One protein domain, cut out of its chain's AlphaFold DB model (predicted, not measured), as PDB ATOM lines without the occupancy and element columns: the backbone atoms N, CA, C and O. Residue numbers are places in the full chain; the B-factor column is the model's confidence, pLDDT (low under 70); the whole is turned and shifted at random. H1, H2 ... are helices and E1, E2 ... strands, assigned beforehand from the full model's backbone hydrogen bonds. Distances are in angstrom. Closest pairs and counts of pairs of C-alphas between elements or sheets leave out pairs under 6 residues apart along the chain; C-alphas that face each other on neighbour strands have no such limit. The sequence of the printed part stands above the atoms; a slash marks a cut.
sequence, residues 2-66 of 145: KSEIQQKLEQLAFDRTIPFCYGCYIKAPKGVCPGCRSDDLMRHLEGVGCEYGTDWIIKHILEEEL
ATOM      1  N   LYS A   2     208.318 184.850 203.476       87.06
ATOM      2  CA  LYS A   2     207.048 185.010 204.216       87.06
ATOM      3  C   LYS A   2     207.140 184.809 205.736       87.06
ATOM      4  O   LYS A   2     206.593 185.601 206.496       87.06
ATOM      5  N   SER A   3     207.845 183.773 206.194       89.06
ATOM      6  CA  SER A   3     208.000 183.486 207.629       89.06
ATOM      7  C   SER A   3     208.784 184.559 208.385       89.06
ATOM      8  O   SER A   3     208.517 184.800 209.556       89.06
ATOM      9  N   GLU A   4     209.760 185.190 207.732       93.12
ATOM     10  CA  GLU A   4     210.573 186.247 208.339       93.12
ATOM     11  C   GLU A   4     209.764 187.542 208.456       93.12
ATOM     12  O   GLU A   4     209.760 188.167 209.515       93.12
ATOM     13  N   ILE A   5     209.009 187.896 207.409       93.88
ATOM     14  CA  ILE A   5     208.079 189.034 207.435       93.88
ATOM     15  C   ILE A   5     207.016 188.827 208.518       93.88
ATOM     16  O   ILE A   5     206.784 189.733 209.312       93.88
ATOM     17  N   GLN A   6     206.432 187.629 208.618       93.69
ATOM     18  CA  GLN A   6     205.465 187.296 209.668       93.69
ATOM     19  C   GLN A   6     206.033 187.550 211.073       93.69
ATOM     20  O   GLN A   6     205.394 188.213 211.883       93.69
ATOM     21  N   GLN A   7     207.256 187.089 211.358       94.88
ATOM     22  CA  GLN A   7     207.896 187.312 212.662       94.88
ATOM     23  C   GLN A   7     208.132 188.798 212.951       94.88
ATOM     24  O   GLN A   7     207.943 189.253 214.082       94.88
ATOM     25  N   LYS A   8     208.532 189.575 211.939       95.75
ATOM     26  CA  LYS A   8     208.701 191.021 212.097       95.75
ATOM     27  C   LYS A   8     207.366 191.739 212.305       95.75
ATOM     28  O   LYS A   8     207.296 192.629 213.145       95.75
ATOM     29  N   LEU A   9     206.304 191.331 211.608       95.38
ATOM     30  CA  LEU A   9     204.949 191.854 211.806       95.38
ATOM     31  C   LEU A   9     204.417 191.530 213.207       95.38
ATOM     32  O   LEU A   9     203.805 192.384 213.843       95.38
ATOM     33  N   GLU A  10     204.689 190.331 213.726       95.50
ATOM     34  CA  GLU A  10     204.367 189.966 215.109       95.50
ATOM     35  C   GLU A  10     205.100 190.871 216.103       95.50
ATOM     36  O   GLU A  10     204.475 191.413 217.017       95.50
ATOM     37  N   GLN A  11     206.400 191.100 215.901       95.56
ATOM     38  CA  GLN A  11     207.175 192.022 216.733       95.56
ATOM     39  C   GLN A  11     206.619 193.451 216.660       95.56
ATOM     40  O   GLN A  11     206.382 194.071 217.697       95.56
ATOM     41  N   LEU A  12     206.312 193.943 215.458       95.25
ATOM     42  CA  LEU A  12     205.693 195.249 215.243       95.25
ATOM     43  C   LEU A  12     204.336 195.359 215.960       95.25
ATOM     44  O   LEU A  12     204.044 196.367 216.606       95.25
ATOM     45  N   ALA A  13     203.515 194.307 215.905       95.25
ATOM     46  CA  ALA A  13     202.248 194.233 216.622       95.25
ATOM     47  C   ALA A  13     202.452 194.275 218.146       95.25
ATOM     48  O   ALA A  13     201.698 194.956 218.853       95.25
ATOM     49  N   PHE A  14     203.480 193.599 218.669       94.19
ATOM     50  CA  PHE A  14     203.860 193.683 220.080       94.19
ATOM     51  C   PHE A  14     204.357 195.079 220.474       94.19
ATOM     52  O   PHE A  14     204.044 195.543 221.571       94.19
ATOM     53  N   ASP A  15     205.069 195.778 219.601       93.81
ATOM     54  CA  ASP A  15     205.594 197.111 219.907       93.81
ATOM     55  C   ASP A  15     204.491 198.181 219.895       93.81
ATOM     56  O   ASP A  15     204.512 199.121 220.693       93.81
ATOM     57  N   ARG A  16     203.475 198.013 219.041       93.75
ATOM     58  CA  ARG A  16     202.354 198.959 218.893       93.75
ATOM     59  C   ARG A  16     201.221 198.765 219.897       93.75
ATOM     60  O   ARG A  16     200.341 199.618 220.006       93.75
ATOM     61  N   THR A  17     201.221 197.663 220.639       95.56
ATOM     62  CA  THR A  17     200.155 197.355 221.600       95.56
ATOM     63  C   THR A  17     200.646 197.334 223.036       95.56
ATOM     64  O   THR A  17     201.835 197.247 223.330       95.56
ATOM     65  N   ILE A  18     199.706 197.423 223.971       95.69
ATOM     66  CA  ILE A  18     199.993 197.393 225.403       95.69
ATOM     67  C   ILE A  18     199.418 196.092 225.968       95.69
ATOM     68  O   ILE A  18     198.249 195.802 225.708       95.69
ATOM     69  N   PRO A  19     200.175 195.313 226.764       96.44
ATOM     70  CA  PRO A  19     199.606 194.171 227.464       96.44
ATOM     71  C   PRO A  19     198.418 194.595 228.336       96.44
ATOM     72  O   PRO A  19     198.488 195.596 229.058       96.44
ATOM     73  N   PHE A  20     197.336 193.829 228.301       96.62
ATOM     74  CA  PHE A  20     196.082 194.144 228.971       96.62
ATOM     75  C   PHE A  20     195.576 192.946 229.765       96.62
ATOM     76  O   PHE A  20     195.418 191.843 229.248       96.62
ATOM     77  N   CYS A  21     195.309 193.156 231.051       96.19
ATOM     78  CA  CYS A  21     194.732 192.123 231.892       96.19
ATOM     79  C   CYS A  21     193.214 192.170 231.773       96.19
ATOM     80  O   CYS A  21     192.587 193.064 232.343       96.19
ATOM     81  N   TYR A  22     192.627 191.180 231.102       93.00
ATOM     82  CA  TYR A  22     191.175 191.085 230.964       93.00
ATOM     83  C   TYR A  22     190.470 190.896 232.313       93.00
ATOM     84  O   TYR A  22     189.501 191.590 232.609       93.00
ATOM     85  N   GLY A  23     191.007 190.032 233.183       93.19
ATOM     86  CA  GLY A  23     190.391 189.725 234.481       93.19
ATOM     87  C   GLY A  23     190.314 190.913 235.448       93.19
ATOM     88  O   GLY A  23     189.365 191.015 236.220       93.19
ATOM     89  N   CYS A  24     191.291 191.824 235.406       95.19
ATOM     90  CA  CYS A  24     191.269 193.060 236.198       95.19
ATOM     91  C   CYS A  24     190.832 194.289 235.391       95.19
ATOM     92  O   CYS A  24     190.701 195.361 235.974       95.19
ATOM     93  N   TYR A  25     190.631 194.139 234.082       94.38
ATOM     94  CA  TYR A  25     190.296 195.196 233.133       94.38
ATOM     95  C   TYR A  25     191.235 196.416 233.200       94.38
ATOM     96  O   TYR A  25     190.803 197.568 233.269       94.38
ATOM     97  N   ILE A  26     192.547 196.161 233.223       94.56
ATOM     98  CA  ILE A  26     193.586 197.199 233.323       94.56
ATOM     99  C   ILE A  26     194.760 196.933 232.384       94.56
ATOM    100  O   ILE A  26     195.136 195.788 232.132       94.56
ATOM    101  N   LYS A  27     195.414 198.012 231.938       95.81
ATOM    102  CA  LYS A  27     196.689 197.947 231.210       95.81
ATOM    103  C   LYS A  27     197.806 197.467 232.144       95.81
ATOM    104  O   LYS A  27     197.954 197.962 233.263       95.81
ATOM    105  N   ALA A  28     198.613 196.528 231.668       95.00
ATOM    106  CA  ALA A  28     199.690 195.872 232.403       95.00
ATOM    107  C   ALA A  28     201.032 195.986 231.645       95.00
ATOM    108  O   ALA A  28     201.637 194.975 231.300       95.00
ATOM    109  N   PRO A  29     201.560 197.207 231.415       93.94
ATOM    110  CA  PRO A  29     202.722 197.446 230.543       93.94
ATOM    111  C   PRO A  29     204.019 196.755 230.993       93.94
ATOM    112  O   PRO A  29     204.970 196.674 230.229       93.94
ATOM    113  N   LYS A  30     204.075 196.250 232.231       93.75
ATOM    114  CA  LYS A  30     205.214 195.488 232.762       93.75
ATOM    115  C   LYS A  30     205.167 193.991 232.423       93.75
ATOM    116  O   LYS A  30     205.996 193.249 232.935       93.75
ATOM    117  N   GLY A  31     204.175 193.537 231.654       92.69
ATOM    118  CA  GLY A  31     203.982 192.122 231.315       92.69
ATOM    119  C   GLY A  31     203.372 191.276 232.437       92.69
ATOM    120  O   GLY A  31     203.206 190.077 232.271       92.69
ATOM    121  N   VAL A  32     203.011 191.884 233.573       95.50
ATOM    122  CA  VAL A  32     202.314 191.217 234.681       95.50
ATOM    123  C   VAL A  32     201.275 192.168 235.263       95.50
ATOM    124  O   VAL A  32     201.559 193.346 235.514       95.50
ATOM    125  N   CYS A  33     200.070 191.661 235.512       96.12
ATOM    126  CA  CYS A  33     198.985 192.431 236.100       96.12
ATOM    127  C   CYS A  33     199.312 192.851 237.547       96.12
ATOM    128  O   CYS A  33     199.608 191.997 238.388       96.12
ATOM    129  N   PRO A  34     199.204 194.143 237.909       95.06
ATOM    130  CA  PRO A  34     199.440 194.580 239.284       95.06
ATOM    131  C   PRO A  34     198.332 194.151 240.261       95.06
ATOM    132  O   PRO A  34     198.595 194.083 241.458       95.06
ATOM    133  N   GLY A  35     197.120 193.860 239.771       94.25
ATOM    134  CA  GLY A  35     195.979 193.443 240.592       94.25
ATOM    135  C   GLY A  35     195.995 191.950 240.921       94.25
ATOM    136  O   GLY A  35     196.102 191.571 242.083       94.25
ATOM    137  N   CYS A  36     195.914 191.097 239.896       95.81
ATOM    138  CA  CYS A  36     195.824 189.642 240.063       95.81
ATOM    139  C   CYS A  36     197.154 188.894 239.903       95.81
ATOM    140  O   CYS A  36     197.172 187.681 240.076       95.81
ATOM    141  N   ARG A  37     198.258 189.584 239.569       95.00
ATOM    142  CA  ARG A  37     199.579 188.986 239.276       95.00
ATOM    143  C   ARG A  37     199.625 188.035 238.072       95.00
ATOM    144  O   ARG A  37     200.659 187.416 237.865       95.00
ATOM    145  N   SER A  38     198.556 187.961 237.277       93.38
ATOM    146  CA  SER A  38     198.532 187.194 236.025       93.38
ATOM    147  C   SER A  38     199.540 187.749 235.022       93.38
ATOM    148  O   SER A  38     199.619 188.966 234.836       93.38
ATOM    149  N   ASP A  39     200.275 186.854 234.381       92.75
ATOM    150  CA  ASP A  39     201.107 187.077 233.196       92.75
ATOM    151  C   ASP A  39     200.384 186.688 231.895       92.75
ATOM    152  O   ASP A  39     200.801 187.100 230.816       92.75
ATOM    153  N   ASP A  40     199.252 185.985 231.995       93.69
ATOM    154  CA  ASP A  40     198.322 185.790 230.886       93.69
ATOM    155  C   ASP A  40     197.590 187.109 230.580       93.69
ATOM    156  O   ASP A  40     196.706 187.545 231.332       93.69
ATOM    157  N   LEU A  41     198.037 187.792 229.525       94.56
ATOM    158  CA  LEU A  41     197.609 189.135 229.140       94.56
ATOM    159  C   LEU A  41     197.223 189.168 227.659       94.56
ATOM    160  O   LEU A  41     197.946 188.673 226.797       94.56
ATOM    161  N   MET A  42     196.109 189.834 227.368       95.69
ATOM    162  CA  MET A  42     195.706 190.196 226.011       95.69
ATOM    163  C   MET A  42     196.575 191.335 225.471       95.69
ATOM    164  O   MET A  42     197.344 191.967 226.205       95.69
ATOM    165  N   ARG A  43     196.419 191.649 224.187       95.75
ATOM    166  CA  ARG A  43     196.991 192.844 223.565       95.75
ATOM    167  C   ARG A  43     195.907 193.901 223.421       95.75
ATOM    168  O   ARG A  43     194.811 193.592 222.979       95.75
ATOM    169  N   HIS A  44     196.209 195.141 223.791       95.88
ATOM    170  CA  HIS A  44     195.314 196.288 223.626       95.88
ATOM    171  C   HIS A  44     195.915 197.289 222.648       95.88
ATOM    172  O   HIS A  44     197.032 197.769 222.866       95.88
ATOM    173  N   LEU A  45     195.151 197.626 221.611       95.38
ATOM    174  CA  LEU A  45     195.448 198.686 220.655       95.38
ATOM    175  C   LEU A  45     194.426 199.811 220.852       95.38
ATOM    176  O   LEU A  45     193.215 199.596 220.767       95.38
ATOM    177  N   GLU A  46     194.912 201.008 221.173       92.12
ATOM    178  CA  GLU A  46     194.048 202.134 221.531       92.12
ATOM    179  C   GLU A  46     193.124 202.521 220.370       92.12
ATOM    180  O   GLU A  46     193.581 202.706 219.249       92.12
ATOM    181  N   GLY A  47     191.822 202.644 220.639       89.94
ATOM    182  CA  GLY A  47     190.820 202.994 219.626       89.94
ATOM    183  C   GLY A  47     190.375 201.845 218.714       89.94
ATOM    184  O   GLY A  47     189.370 202.003 218.031       89.94
ATOM    185  N   VAL A  48     191.054 200.693 218.752       93.50
ATOM    186  CA  VAL A  48     190.754 199.543 217.882       93.50
ATOM    187  C   VAL A  48     190.110 198.411 218.677       93.50
ATOM    188  O   VAL A  48     188.992 198.001 218.377       93.50
ATOM    189  N   GLY A  49     190.774 197.921 219.726       92.81
ATOM    190  CA  GLY A  49     190.262 196.781 220.482       92.81
ATOM    191  C   GLY A  49     191.268 196.130 221.424       92.81
ATOM    192  O   GLY A  49     192.390 196.607 221.610       92.81
ATOM    193  N   CYS A  50     190.833 195.030 222.040       94.06
ATOM    194  CA  CYS A  50     191.644 194.216 222.935       94.06
ATOM    195  C   CYS A  50     191.296 192.731 222.775       94.06
ATOM    196  O   CYS A  50     190.159 192.345 223.039       94.06
ATOM    197  N   GLU A  51     192.270 191.911 222.389       95.31
ATOM    198  CA  GLU A  51     192.104 190.484 222.075       95.31
ATOM    199  C   GLU A  51     193.435 189.742 222.319       95.31
ATOM    200  O   GLU A  51     194.507 190.354 222.421       95.31
ATOM    201  N   TYR A  52     193.379 188.418 222.472       93.12
ATOM    202  CA  TYR A  52     194.574 187.574 222.519       93.12
ATOM    203  C   TYR A  52     195.233 187.427 221.139       93.12
ATOM    204  O   TYR A  52     194.581 187.500 220.101       93.12
ATOM    205  N   GLY A  53     196.541 187.168 221.145       92.94
ATOM    206  CA  GLY A  53     197.324 186.997 219.921       92.94
ATOM    207  C   GLY A  53     197.600 188.309 219.179       92.94
ATOM    208  O   GLY A  53     197.269 189.401 219.647       92.94
ATOM    209  N   THR A  54     198.260 188.177 218.031       94.12
ATOM    210  CA  THR A  54     198.725 189.291 217.190       94.12
ATOM    211  C   THR A  54     198.037 189.356 215.834       94.12
ATOM    212  O   THR A  54     198.055 190.414 215.218       94.12
ATOM    213  N   ASP A  55     197.377 188.285 215.392       93.44
ATOM    214  CA  ASP A  55     196.803 188.171 214.043       93.44
ATOM    215  C   ASP A  55     195.831 189.310 213.709       93.44
ATOM    216  O   ASP A  55     195.893 189.896 212.632       93.44
ATOM    217  N   TRP A  56     194.968 189.682 214.658       94.19
ATOM    218  CA  TRP A  56     194.006 190.772 214.476       94.19
ATOM    219  C   TRP A  56     194.680 192.151 214.382       94.19
ATOM    220  O   TRP A  56     194.179 193.031 213.686       94.19
ATOM    221  N   ILE A  57     195.825 192.336 215.049       95.19
ATOM    222  CA  ILE A  57     196.622 193.570 214.992       95.19
ATOM    223  C   ILE A  57     197.348 193.639 213.657       95.19
ATOM    224  O   ILE A  57     197.331 194.682 213.016       95.19
ATOM    225  N   ILE A  58     197.968 192.531 213.241       94.75
ATOM    226  CA  ILE A  58     198.667 192.432 211.959       94.75
ATOM    227  C   ILE A  58     197.685 192.737 210.834       94.75
ATOM    228  O   ILE A  58     197.957 193.609 210.019       94.75
ATOM    229  N   LYS A  59     196.507 192.105 210.846       94.25
ATOM    230  CA  LYS A  59     195.446 192.395 209.883       94.25
ATOM    231  C   LYS A  59     195.106 193.888 209.838       94.25
ATOM    232  O   LYS A  59     195.088 194.464 208.760       94.25
ATOM    233  N   HIS A  60     194.890 194.509 210.996       94.75
ATOM    234  CA  HIS A  60     194.572 195.934 211.063       94.75
ATOM    235  C   HIS A  60     195.706 196.824 210.527       94.75
ATOM    236  O   HIS A  60     195.436 197.763 209.790       94.75
ATOM    237  N   ILE A  61     196.966 196.519 210.856       94.00
ATOM    238  CA  ILE A  61     198.138 197.244 210.337       94.00
ATOM    239  C   ILE A  61     198.184 197.152 208.809       94.00
ATOM    240  O   ILE A  61     198.344 198.168 208.141       94.00
ATOM    241  N   LEU A  62     198.023 195.949 208.255       95.06
ATOM    242  CA  LEU A  62     198.071 195.735 206.810       95.06
ATOM    243  C   LEU A  62     196.933 196.470 206.085       95.06
ATOM    244  O   LEU A  62     197.179 197.076 205.050       95.06
ATOM    245  N   GLU A  63     195.719 196.458 206.642       93.62
ATOM    246  CA  GLU A  63     194.552 197.142 206.064       93.62
ATOM    247  C   GLU A  63     194.660 198.678 206.108       93.62
ATOM    248  O   GLU A  63     194.126 199.347 205.225       93.62
ATOM    249  N   GLU A  64     195.320 199.246 207.121       94.25
ATOM    250  CA  GLU A  64     195.446 200.704 207.282       94.25
ATOM    251  C   GLU A  64     196.673 201.291 206.572       94.25
ATOM    252  O   GLU A  64     196.626 202.429 206.100       94.25
ATOM    253  N   GLU A  65     197.788 200.559 206.527       94.88
ATOM    254  CA  GLU A  65     199.070 201.093 206.044       94.88
ATOM    255  C   GLU A  65     199.434 200.647 204.633       94.88
ATOM    256  O   GLU A  65     200.224 201.332 203.982       94.88
ATOM    257  N   LEU A  66     198.870 199.540 204.143       95.88
ATOM    258  CA  LEU A  66     199.174 199.012 202.818       95.88
ATOM    259  C   LEU A  66     197.941 198.990 201.918       95.88
ATOM    260  O   LEU A  66     196.798 198.935 202.361       95.88
TER     261      LEU A  66
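This is residues 2 to 66 of the 145 residues of an uncharacterized protein of Bdellovibrionales bacterium GWA2_49_15 (UniProt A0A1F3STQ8). A small sheet of three strands, E1, E2 and E3, sits in the middle of an elongated domain, with two helices at one end of it and a long loop, residues 22 to 41, at the other. The helices H1 and H2 make a V that opens away from the sheet: H1 runs toward the sheet, H2 runs away from it, and each only grazes it. The printed part has 65 residues, with two named helices and three named strands in the order H1, E1, E2, E3, H2. The sheet's order is E1, E2, E3, antiparallel throughout, and the class is mixed, helices and strands. The whole is only just compact, close to loose, with a radius of gyration of the C-alphas of 12.5 A and spans of 38 by 24 by 14 A.

H1, residues 2 to 16, touches H2, residues 55 to 65, with its residues 9 to 13 alone. Their closest C-alphas are those of Ala 13 and Ile 57, 5.9 A apart, and their lines are about perpendicular at 88 degrees. H1 only grazes the sheet, with its residues 13 to 16. The strands E1, residues 18 to 21, E2, residues 42 to 45, and E3, residues 49 to 51, form a meander, each strand the antiparallel neighbour of the one before. E1 and E2 are a hairpin with 134 degrees between their directions; N 20 and O 42 are 2.8 A apart, within hydrogen-bond range. E2 and E3 are a hairpin at 161 degrees, with N 43 and O 51 within hydrogen-bond range at 2.9 A. Residues 20 to 21 of E1 also pair, antiparallel, with residues 26 to 27. H2 only grazes the sheet, with its residues 56 to 57, and is near E3. In H1 and H2 every O i to N i+4 pair is within hydrogen-bond range.

H1 begins at C-alpha 2, (207.048, 185.010, 204.216), and is 20.8 A long from first to last C-alpha. E1 begins at C-alpha 18, (199.993, 197.393, 225.403), and measures 9.9 A. E2 measures 10.0 A and E3 6.8 A. H2 is 15.4 A long and ends at C-alpha 65, (199.070, 201.093, 206.044).

The two C-alphas farthest apart, those of Lys 2 and Gly 35, are 38.9 A apart. The C-alphas of Lys 2 and Leu 66, the first and last printed, are 16.1 A apart. The printed part has no cut. The link from E1 to E2 is long, with 20 residues; the links H1 to E1, E2 to E3 and E3 to H2 are tight. The mean pLDDT of the printed part is 94.3, and no printed residue is under 70.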